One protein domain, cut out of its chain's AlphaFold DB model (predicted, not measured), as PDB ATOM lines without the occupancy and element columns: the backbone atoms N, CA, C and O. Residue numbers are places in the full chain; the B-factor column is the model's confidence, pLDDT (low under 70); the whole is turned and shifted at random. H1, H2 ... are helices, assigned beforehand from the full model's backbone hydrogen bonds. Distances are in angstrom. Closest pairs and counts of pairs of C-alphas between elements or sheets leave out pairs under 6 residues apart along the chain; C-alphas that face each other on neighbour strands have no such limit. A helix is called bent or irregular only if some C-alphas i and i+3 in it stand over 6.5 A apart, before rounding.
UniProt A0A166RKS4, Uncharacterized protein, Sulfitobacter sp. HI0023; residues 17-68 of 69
ATOM      1  N   ILE A  17     239.876 317.187 186.196       92.75
ATOM      2  CA  ILE A  17     238.508 317.106 186.729       92.75
ATOM      3  C   ILE A  17     238.101 318.442 187.350       92.75
ATOM      4  O   ILE A  17     236.987 318.898 187.125       92.75
ATOM      5  N   SER A  18     239.009 319.109 188.070       93.06
ATOM      6  CA  SER A  18     238.746 320.440 188.628       93.06
ATOM      7  C   SER A  18     238.426 321.464 187.529       93.06
ATOM      8  O   SER A  18     237.438 322.190 187.644       93.06
ATOM      9  N   ILE A  19     239.172 321.451 186.416       94.38
ATOM     10  CA  ILE A  19     238.863 322.278 185.238       94.38
ATOM     11  C   ILE A  19     237.496 321.905 184.654       94.38
ATOM     12  O   ILE A  19     236.684 322.790 184.401       94.38
ATOM     13  N   ALA A  20     237.229 320.611 184.457       93.38
ATOM     14  CA  ALA A  20     235.971 320.143 183.880       93.38
ATOM     15  C   ALA A  20     234.755 320.545 184.732       93.38
ATOM     16  O   ALA A  20     233.770 321.029 184.182       93.38
ATOM     17  N   CYS A  21     234.838 320.420 186.061       91.50
ATOM     18  CA  CYS A  21     233.796 320.879 186.979       91.50
ATOM     19  C   CYS A  21     233.584 322.390 186.877       91.50
ATOM     20  O   CYS A  21     232.447 322.825 186.735       91.50
ATOM     21  N   GLY A  22     234.657 323.190 186.888       91.31
ATOM     22  CA  GLY A  22     234.542 324.641 186.728       91.31
ATOM     23  C   GLY A  22     233.870 325.038 185.411       91.31
ATOM     24  O   GLY A  22     232.989 325.889 185.397       91.31
ATOM     25  N   VAL A  23     234.212 324.374 184.305       92.56
ATOM     26  CA  VAL A  23     233.560 324.618 183.009       92.56
ATOM     27  C   VAL A  23     232.087 324.206 183.036       92.56
ATOM     28  O   VAL A  23     231.241 324.975 182.591       92.56
ATOM     29  N   LEU A  24     231.761 323.030 183.578       90.69
ATOM     30  CA  LEU A  24     230.377 322.555 183.678       90.69
ATOM     31  C   LEU A  24     229.502 323.489 184.518       90.69
ATOM     32  O   LEU A  24     228.380 323.781 184.113       90.69
ATOM     33  N   LEU A  25     230.018 323.980 185.647       90.25
ATOM     34  CA  LEU A  25     229.300 324.935 186.490       90.25
ATOM     35  C   LEU A  25     229.118 326.283 185.792       90.25
ATOM     36  O   LEU A  25     228.011 326.806 185.785       90.25
ATOM     37  N   GLY A  26     230.155 326.803 185.129       89.94
ATOM     38  CA  GLY A  26     230.034 328.044 184.358       89.94
ATOM     39  C   GLY A  26     229.038 327.933 183.197       89.94
ATOM     40  O   GLY A  26     228.316 328.884 182.905       89.94
ATOM     41  N   ILE A  27     228.946 326.762 182.551       89.88
ATOM     42  CA  ILE A  27     227.906 326.503 181.544       89.88
ATOM     43  C   ILE A  27     226.527 326.461 182.205       89.88
ATOM     44  O   ILE A  27     225.609 327.071 181.668       89.88
ATOM     45  N   HIS A  28     226.381 325.777 183.344       88.19
ATOM     46  CA  HIS A  28     225.111 325.675 184.065       88.19
ATOM     47  C   HIS A  28     224.588 327.045 184.536       88.19
ATOM     48  O   HIS A  28     223.394 327.304 184.419       88.19
ATOM     49  N   GLU A  29     225.472 327.945 184.983       85.38
ATOM     50  CA  GLU A  29     225.118 329.333 185.327       85.38
ATOM     51  C   GLU A  29     224.553 330.110 184.130       85.38
ATOM     52  O   GLU A  29     223.610 330.885 184.280       85.38
ATOM     53  N   ALA A  30     225.111 329.909 182.931       87.25
ATOM     54  CA  ALA A  30     224.654 330.589 181.718       87.25
ATOM     55  C   ALA A  30     223.418 329.923 181.086       87.25
ATOM     56  O   ALA A  30     222.571 330.601 180.508       87.25
ATOM     57  N   ASN A  31     223.335 328.595 181.157       85.00
ATOM     58  CA  ASN A  31     222.248 327.775 180.642       85.00
ATOM     59  C   ASN A  31     222.027 326.594 181.593       85.00
ATOM     60  O   ASN A  31     222.878 325.702 181.623       85.00
ATOM     61  N   PRO A  32     220.887 326.529 182.306       84.75
ATOM     62  CA  PRO A  32     220.613 325.464 183.261       84.75
ATOM     63  C   PRO A  32     220.697 324.085 182.604       84.75
ATOM     64  O   PRO A  32     219.808 323.638 181.877       84.75
ATOM     65  N   LEU A  33     221.804 323.400 182.855       78.62
ATOM     66  CA  LEU A  33     221.962 321.981 182.571       78.62
ATOM     67  C   LEU A  33     221.146 321.210 183.621       78.62
ATOM     68  O   LEU A  33     221.178 321.588 184.788       78.62
ATOM     69  N   GLY A  34     220.413 320.157 183.236       79.88
ATOM     70  CA  GLY A  34     219.594 319.369 184.177       79.88
ATOM     71  C   GLY A  34     220.388 318.841 185.384       79.88
ATOM     72  O   GLY A  34     221.604 318.886 185.353       79.88
ATOM     73  N   TRP A  35     219.717 318.282 186.393       76.38
ATOM     74  CA  TRP A  35     220.157 317.882 187.757       76.38
ATOM     75  C   TRP A  35     221.629 317.515 188.104       76.38
ATOM     76  O   TRP A  35     221.983 317.505 189.283       76.38
ATOM     77  N   GLY A  36     222.505 317.181 187.156       79.62
ATOM     78  CA  GLY A  36     223.905 316.818 187.411       79.62
ATOM     79  C   GLY A  36     224.741 317.928 188.073       79.62
ATOM     80  O   GLY A  36     225.392 317.660 189.086       79.62
ATOM     81  N   PRO A  37     224.749 319.169 187.553       79.25
ATOM     82  CA  PRO A  37     225.516 320.263 188.143       79.25
ATOM     83  C   PRO A  37     225.013 320.694 189.516       79.25
ATOM     84  O   PRO A  37     225.837 321.055 190.347       79.25
ATOM     85  N   ASP A  38     223.719 320.557 189.810       81.38
ATOM     86  CA  ASP A  38     223.184 320.808 191.156       81.38
ATOM     87  C   ASP A  38     223.793 319.849 192.189       81.38
ATOM     88  O   ASP A  38     224.190 320.254 193.283       81.38
ATOM     89  N   ALA A  39     223.922 318.564 191.844       83.12
ATOM     90  CA  ALA A  39     224.591 317.589 192.702       83.12
ATOM     91  C   ALA A  39     226.078 317.927 192.887       83.12
ATOM     92  O   ALA A  39     226.598 317.811 193.997       83.12
ATOM     93  N   LEU A  40     226.747 318.395 191.825       84.38
ATOM     94  CA  LEU A  40     228.121 318.883 191.923       84.38
ATOM     95  C   LEU A  40     228.208 320.076 192.878       84.38
ATOM     96  O   LEU A  40     228.973 319.982 193.827       84.38
ATOM     97  N   ILE A  41     227.403 321.129 192.704       84.25
ATOM     98  CA  ILE A  41     227.377 322.315 193.584       84.25
ATOM     99  C   ILE A  41     227.201 321.906 195.050       84.25
ATOM    100  O   ILE A  41     227.943 322.373 195.914       84.25
ATOM    101  N   ASN A  42     226.286 320.976 195.332       84.44
ATOM    102  CA  ASN A  42     226.071 320.464 196.686       84.44
ATOM    103  C   ASN A  42     227.296 319.730 197.266       84.44
ATOM    104  O   ASN A  42     227.502 319.757 198.476       84.44
ATOM    105  N   MET A  43     228.125 319.092 196.432       83.00
ATOM    106  CA  MET A  43     229.364 318.438 196.873       83.00
ATOM    107  C   MET A  43     230.526 319.416 197.086       83.00
ATOM    108  O   MET A  43     231.330 319.197 197.990       83.00
ATOM    109  N   ILE A  44     230.656 320.454 196.250       83.88
ATOM    110  CA  ILE A  44     231.779 321.415 196.319       83.88
ATOM    111  C   ILE A  44     231.494 322.588 197.264       83.88
ATOM    112  O   ILE A  44     232.427 323.253 197.703       83.88
ATOM    113  N   GLY A  45     230.224 322.818 197.600       80.38
ATOM    114  CA  GLY A  45     229.763 323.970 198.362       80.38
ATOM    115  C   GLY A  45     229.261 325.081 197.441       80.38
ATOM    116  O   GLY A  45     229.866 325.375 196.407       80.38
ATOM    117  N   THR A  46     228.154 325.707 197.847       75.56
ATOM    118  CA  THR A  46     227.381 326.678 197.051       75.56
ATOM    119  C   THR A  46     228.150 327.940 196.680       75.56
ATOM    120  O   THR A  46     227.845 328.558 195.668       75.56
ATOM    121  N   ASP A  47     229.173 328.296 197.454       78.31
ATOM    122  CA  ASP A  47     229.912 329.552 197.286       78.31
ATOM    123  C   ASP A  47     231.173 329.390 196.416       78.31
ATOM    124  O   ASP A  47     232.034 330.273 196.349       78.31
ATOM    125  N   THR A  48     231.320 328.242 195.749       80.62
ATOM    126  CA  THR A  48     232.499 327.950 194.931       80.62
ATOM    127  C   THR A  48     232.366 328.568 193.542       80.62
ATOM    128  O   THR A  48     231.608 328.088 192.706       80.62
ATOM    129  N   SER A  49     233.176 329.590 193.254       88.94
ATOM    130  CA  SER A  49     233.228 330.200 191.921       88.94
ATOM    131  C   SER A  49     233.733 329.212 190.845       88.94
ATOM    132  O   SER A  49     234.807 328.616 191.018       88.94
ATOM    133  N   PRO A  50     233.064 329.106 189.679       90.38
ATOM    134  CA  PRO A  50     233.534 328.293 188.553       90.38
ATOM    135  C   PRO A  50     234.954 328.651 188.087       90.38
ATOM    136  O   PRO A  50     235.774 327.775 187.799       90.38
ATOM    137  N   ALA A  51     235.290 329.946 188.078       92.19
ATOM    138  CA  ALA A  51     236.609 330.438 187.678       92.19
ATOM    139  C   ALA A  51     237.721 329.988 188.640       92.19
ATOM    140  O   ALA A  51     238.844 329.699 188.209       92.19
ATOM    141  N   MET A  52     237.410 329.877 189.935       92.06
ATOM    142  CA  MET A  52     238.346 329.366 190.938       92.06
ATOM    143  C   MET A  52     238.683 327.895 190.695       92.06
ATOM    144  O   MET A  52     239.851 327.521 190.802       92.06
ATOM    145  N   LEU A  53     237.708 327.072 190.302       92.06
ATOM    146  CA  LEU A  53     237.937 325.660 189.967       92.06
ATOM    147  C   LEU A  53     238.840 325.505 188.740       92.06
ATOM    148  O   LEU A  53     239.823 324.766 188.781       92.06
ATOM    149  N   VAL A  54     238.577 326.272 187.678       94.44
ATOM    150  CA  VAL A  54     239.431 326.268 186.479       94.44
ATOM    151  C   VAL A  54     240.863 326.687 186.825       94.44
ATOM    152  O   VAL A  54     241.821 326.002 186.462       94.44
ATOM    153  N   THR A  55     241.018 327.778 187.577       95.06
ATOM    154  CA  THR A  55     242.335 328.301 187.974       95.06
ATOM    155  C   THR A  55     243.086 327.315 188.868       95.06
ATOM    156  O   THR A  55     244.278 327.080 188.669       95.06
ATOM    157  N   THR A  56     242.387 326.676 189.808       93.12
ATOM    158  CA  THR A  56     242.961 325.668 190.710       93.12
ATOM    159  C   THR A  56     243.436 324.442 189.941       93.12
ATOM    160  O   THR A  56     244.559 323.982 190.150       93.12
ATOM    161  N   GLY A  57     242.636 323.933 189.001       92.31
ATOM    162  CA  GLY A  57     243.030 322.792 188.184       92.31
ATOM    163  C   GLY A  57     244.227 323.083 187.271       92.31
ATOM    164  O   GLY A  57     245.145 322.265 187.178       92.31
ATOM    165  N   LEU A  58     244.295 324.281 186.676       93.25
ATOM    166  CA  LEU A  58     245.477 324.740 185.933       93.25
ATOM    167  C   LEU A  58     246.710 324.862 186.842       93.25
ATOM    168  O   LEU A  58     247.799 324.415 186.471       93.25
ATOM    169  N   GLY A  59     246.533 325.408 188.048       92.81
ATOM    170  CA  GLY A  59     247.570 325.505 189.073       92.81
ATOM    171  C   GLY A  59     248.125 324.137 189.473       92.81
ATOM    172  O   GLY A  59     249.340 323.950 189.482       92.81
ATOM    173  N   LEU A  60     247.254 323.151 189.708       91.31
ATOM    174  CA  LEU A  60     247.638 321.772 190.025       91.31
ATOM    175  C   LEU A  60     248.461 321.131 188.904       91.31
ATOM    176  O   LEU A  60     249.507 320.539 189.173       91.31
ATOM    177  N   ILE A  61     248.037 321.281 187.646       91.44
ATOM    178  CA  ILE A  61     248.781 320.760 186.490       91.44
ATOM    179  C   ILE A  61     250.150 321.455 186.370       91.44
ATOM    180  O   ILE A  61     251.160 320.794 186.112       91.44
ATOM    181  N   GLY A  62     250.206 322.772 186.590       87.94
ATOM    182  CA  GLY A  62     251.441 323.557 186.557       87.94
ATOM    183  C   GLY A  62     252.433 323.179 187.663       87.94
ATOM    184  O   GLY A  62     253.611 322.946 187.379       87.94
ATOM    185  N   ILE A  63     251.958 323.061 188.908       89.56
ATOM    186  CA  ILE A  63     252.762 322.642 190.067       89.56
ATOM    187  C   ILE A  63     253.261 321.211 189.870       89.56
ATOM    188  O   ILE A  63     254.453 320.958 190.036       89.56
ATOM    189  N   ARG A  64     252.391 320.293 189.430       88.62
ATOM    190  CA  ARG A  64     252.771 318.916 189.094       88.62
ATOM    191  C   ARG A  64     253.919 318.893 188.087       88.62
ATOM    192  O   ARG A  64     254.897 318.179 188.303       88.62
ATOM    193  N   ARG A  65     253.829 319.692 187.014       86.38
ATOM    194  CA  ARG A  65     254.906 319.789 186.019       86.38
ATOM    195  C   ARG A  65     256.219 320.234 186.662       86.38
ATOM    196  O   ARG A  65     257.248 319.632 186.385       86.38
ATOM    197  N   LYS A  66     256.183 321.252 187.529       85.75
ATOM    198  CA  LYS A  66     257.374 321.749 188.237       85.75
ATOM    199  C   LYS A  66     257.977 320.698 189.180       85.75
ATOM    200  O   LYS A  66     259.193 320.646 189.314       85.75
ATOM    201  N   LEU A  67     257.144 319.869 189.809       84.12
ATOM    202  CA  LEU A  67     257.569 318.815 190.737       84.12
ATOM    203  C   LEU A  67     258.030 317.517 190.047       84.12
ATOM    204  O   LEU A  67     258.519 316.619 190.722       84.12
ATOM    205  N   GLY A  68     257.868 317.381 188.726       70.50
ATOM    206  CA  GLY A  68     258.250 316.169 187.982       70.50
ATOM    207  C   GLY A  68     257.331 314.952 188.191       70.50
ATOM    208  O   GLY A  68     257.596 313.882 187.632       70.50
TER     209      GLY A  68
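This is residues 17 to 68 of the 69 residues of an uncharacterized protein of Sulfitobacter sp. HI0023 (UniProt A0A166RKS4). Two helices, H3 and H1, run opposite ways side by side along part of their lengths, and the short helix H2 packs at a steep angle on H1 alone. H3 is the longest helix, and residues 61 to 68, of which 61 to 67 belong to H3, stand free and stick out as an arm at one end of the domain. The printed part has 52 residues with three named helices, in the order H1, H2, H3 along the chain, and no named strand; the class is all helix. It is only just loose, close to compact, with a radius of gyration of the C-alphas of 12.2 A, and the C-alphas span 39 by 18 by 16 A.

Begin with H3, residues 50 to 67, and go from there to H1, residues 17 to 30. The two touch, with 25 pairs of C-alphas within 8 A, and H3 touches H1 with residues 50 to 58 alone. Their closest C-alphas are those of Gly 22 and Pro 50, 4.2 A apart. Their lines stand at a shallow tilt of 17 degrees, and they run opposite ways. From H1, go on to H2, residues 36 to 44, which touches H1 with 5 pairs of C-alphas within 8 A. The closest C-alphas there are those of Leu 25 and Pro 37, 6.2 A apart. H1 and H2 stand at a steep tilt of 59 degrees and run opposite ways. H2 and H3 are apart, though they follow each other in the chain. In the backbones of H1, H2 and H3, every O i to N i+4 pair is within hydrogen-bond range.

Find C-alpha 50 at (233.534, 328.293, 188.553); from there H3 runs 25.9 A through residues 50 to 67 to C-alpha 67 at (257.569, 318.815, 190.737). Then find C-alpha 17 at (238.508, 317.106, 186.729), where H1 begins; it runs through residues 17 to 30, 20.0 A from first to last C-alpha. H2, residues 36 to 44, measures 12.7 A from Gly 36 to Ile 44. None of these helices is bent or irregular.

Look for the two C-alphas farthest apart at Pro 32 and Gly 68, 39.1 A from each other. Without residues 61 to 68, the body has 44 residues and spans 29 by 18 by 16 A. The printed part has no cut, and the links from H1 to H2 and from H2 to H3, of 5 residues each, are both tight. The mean pLDDT of the printed part is 87.0, and no printed residue is under 70.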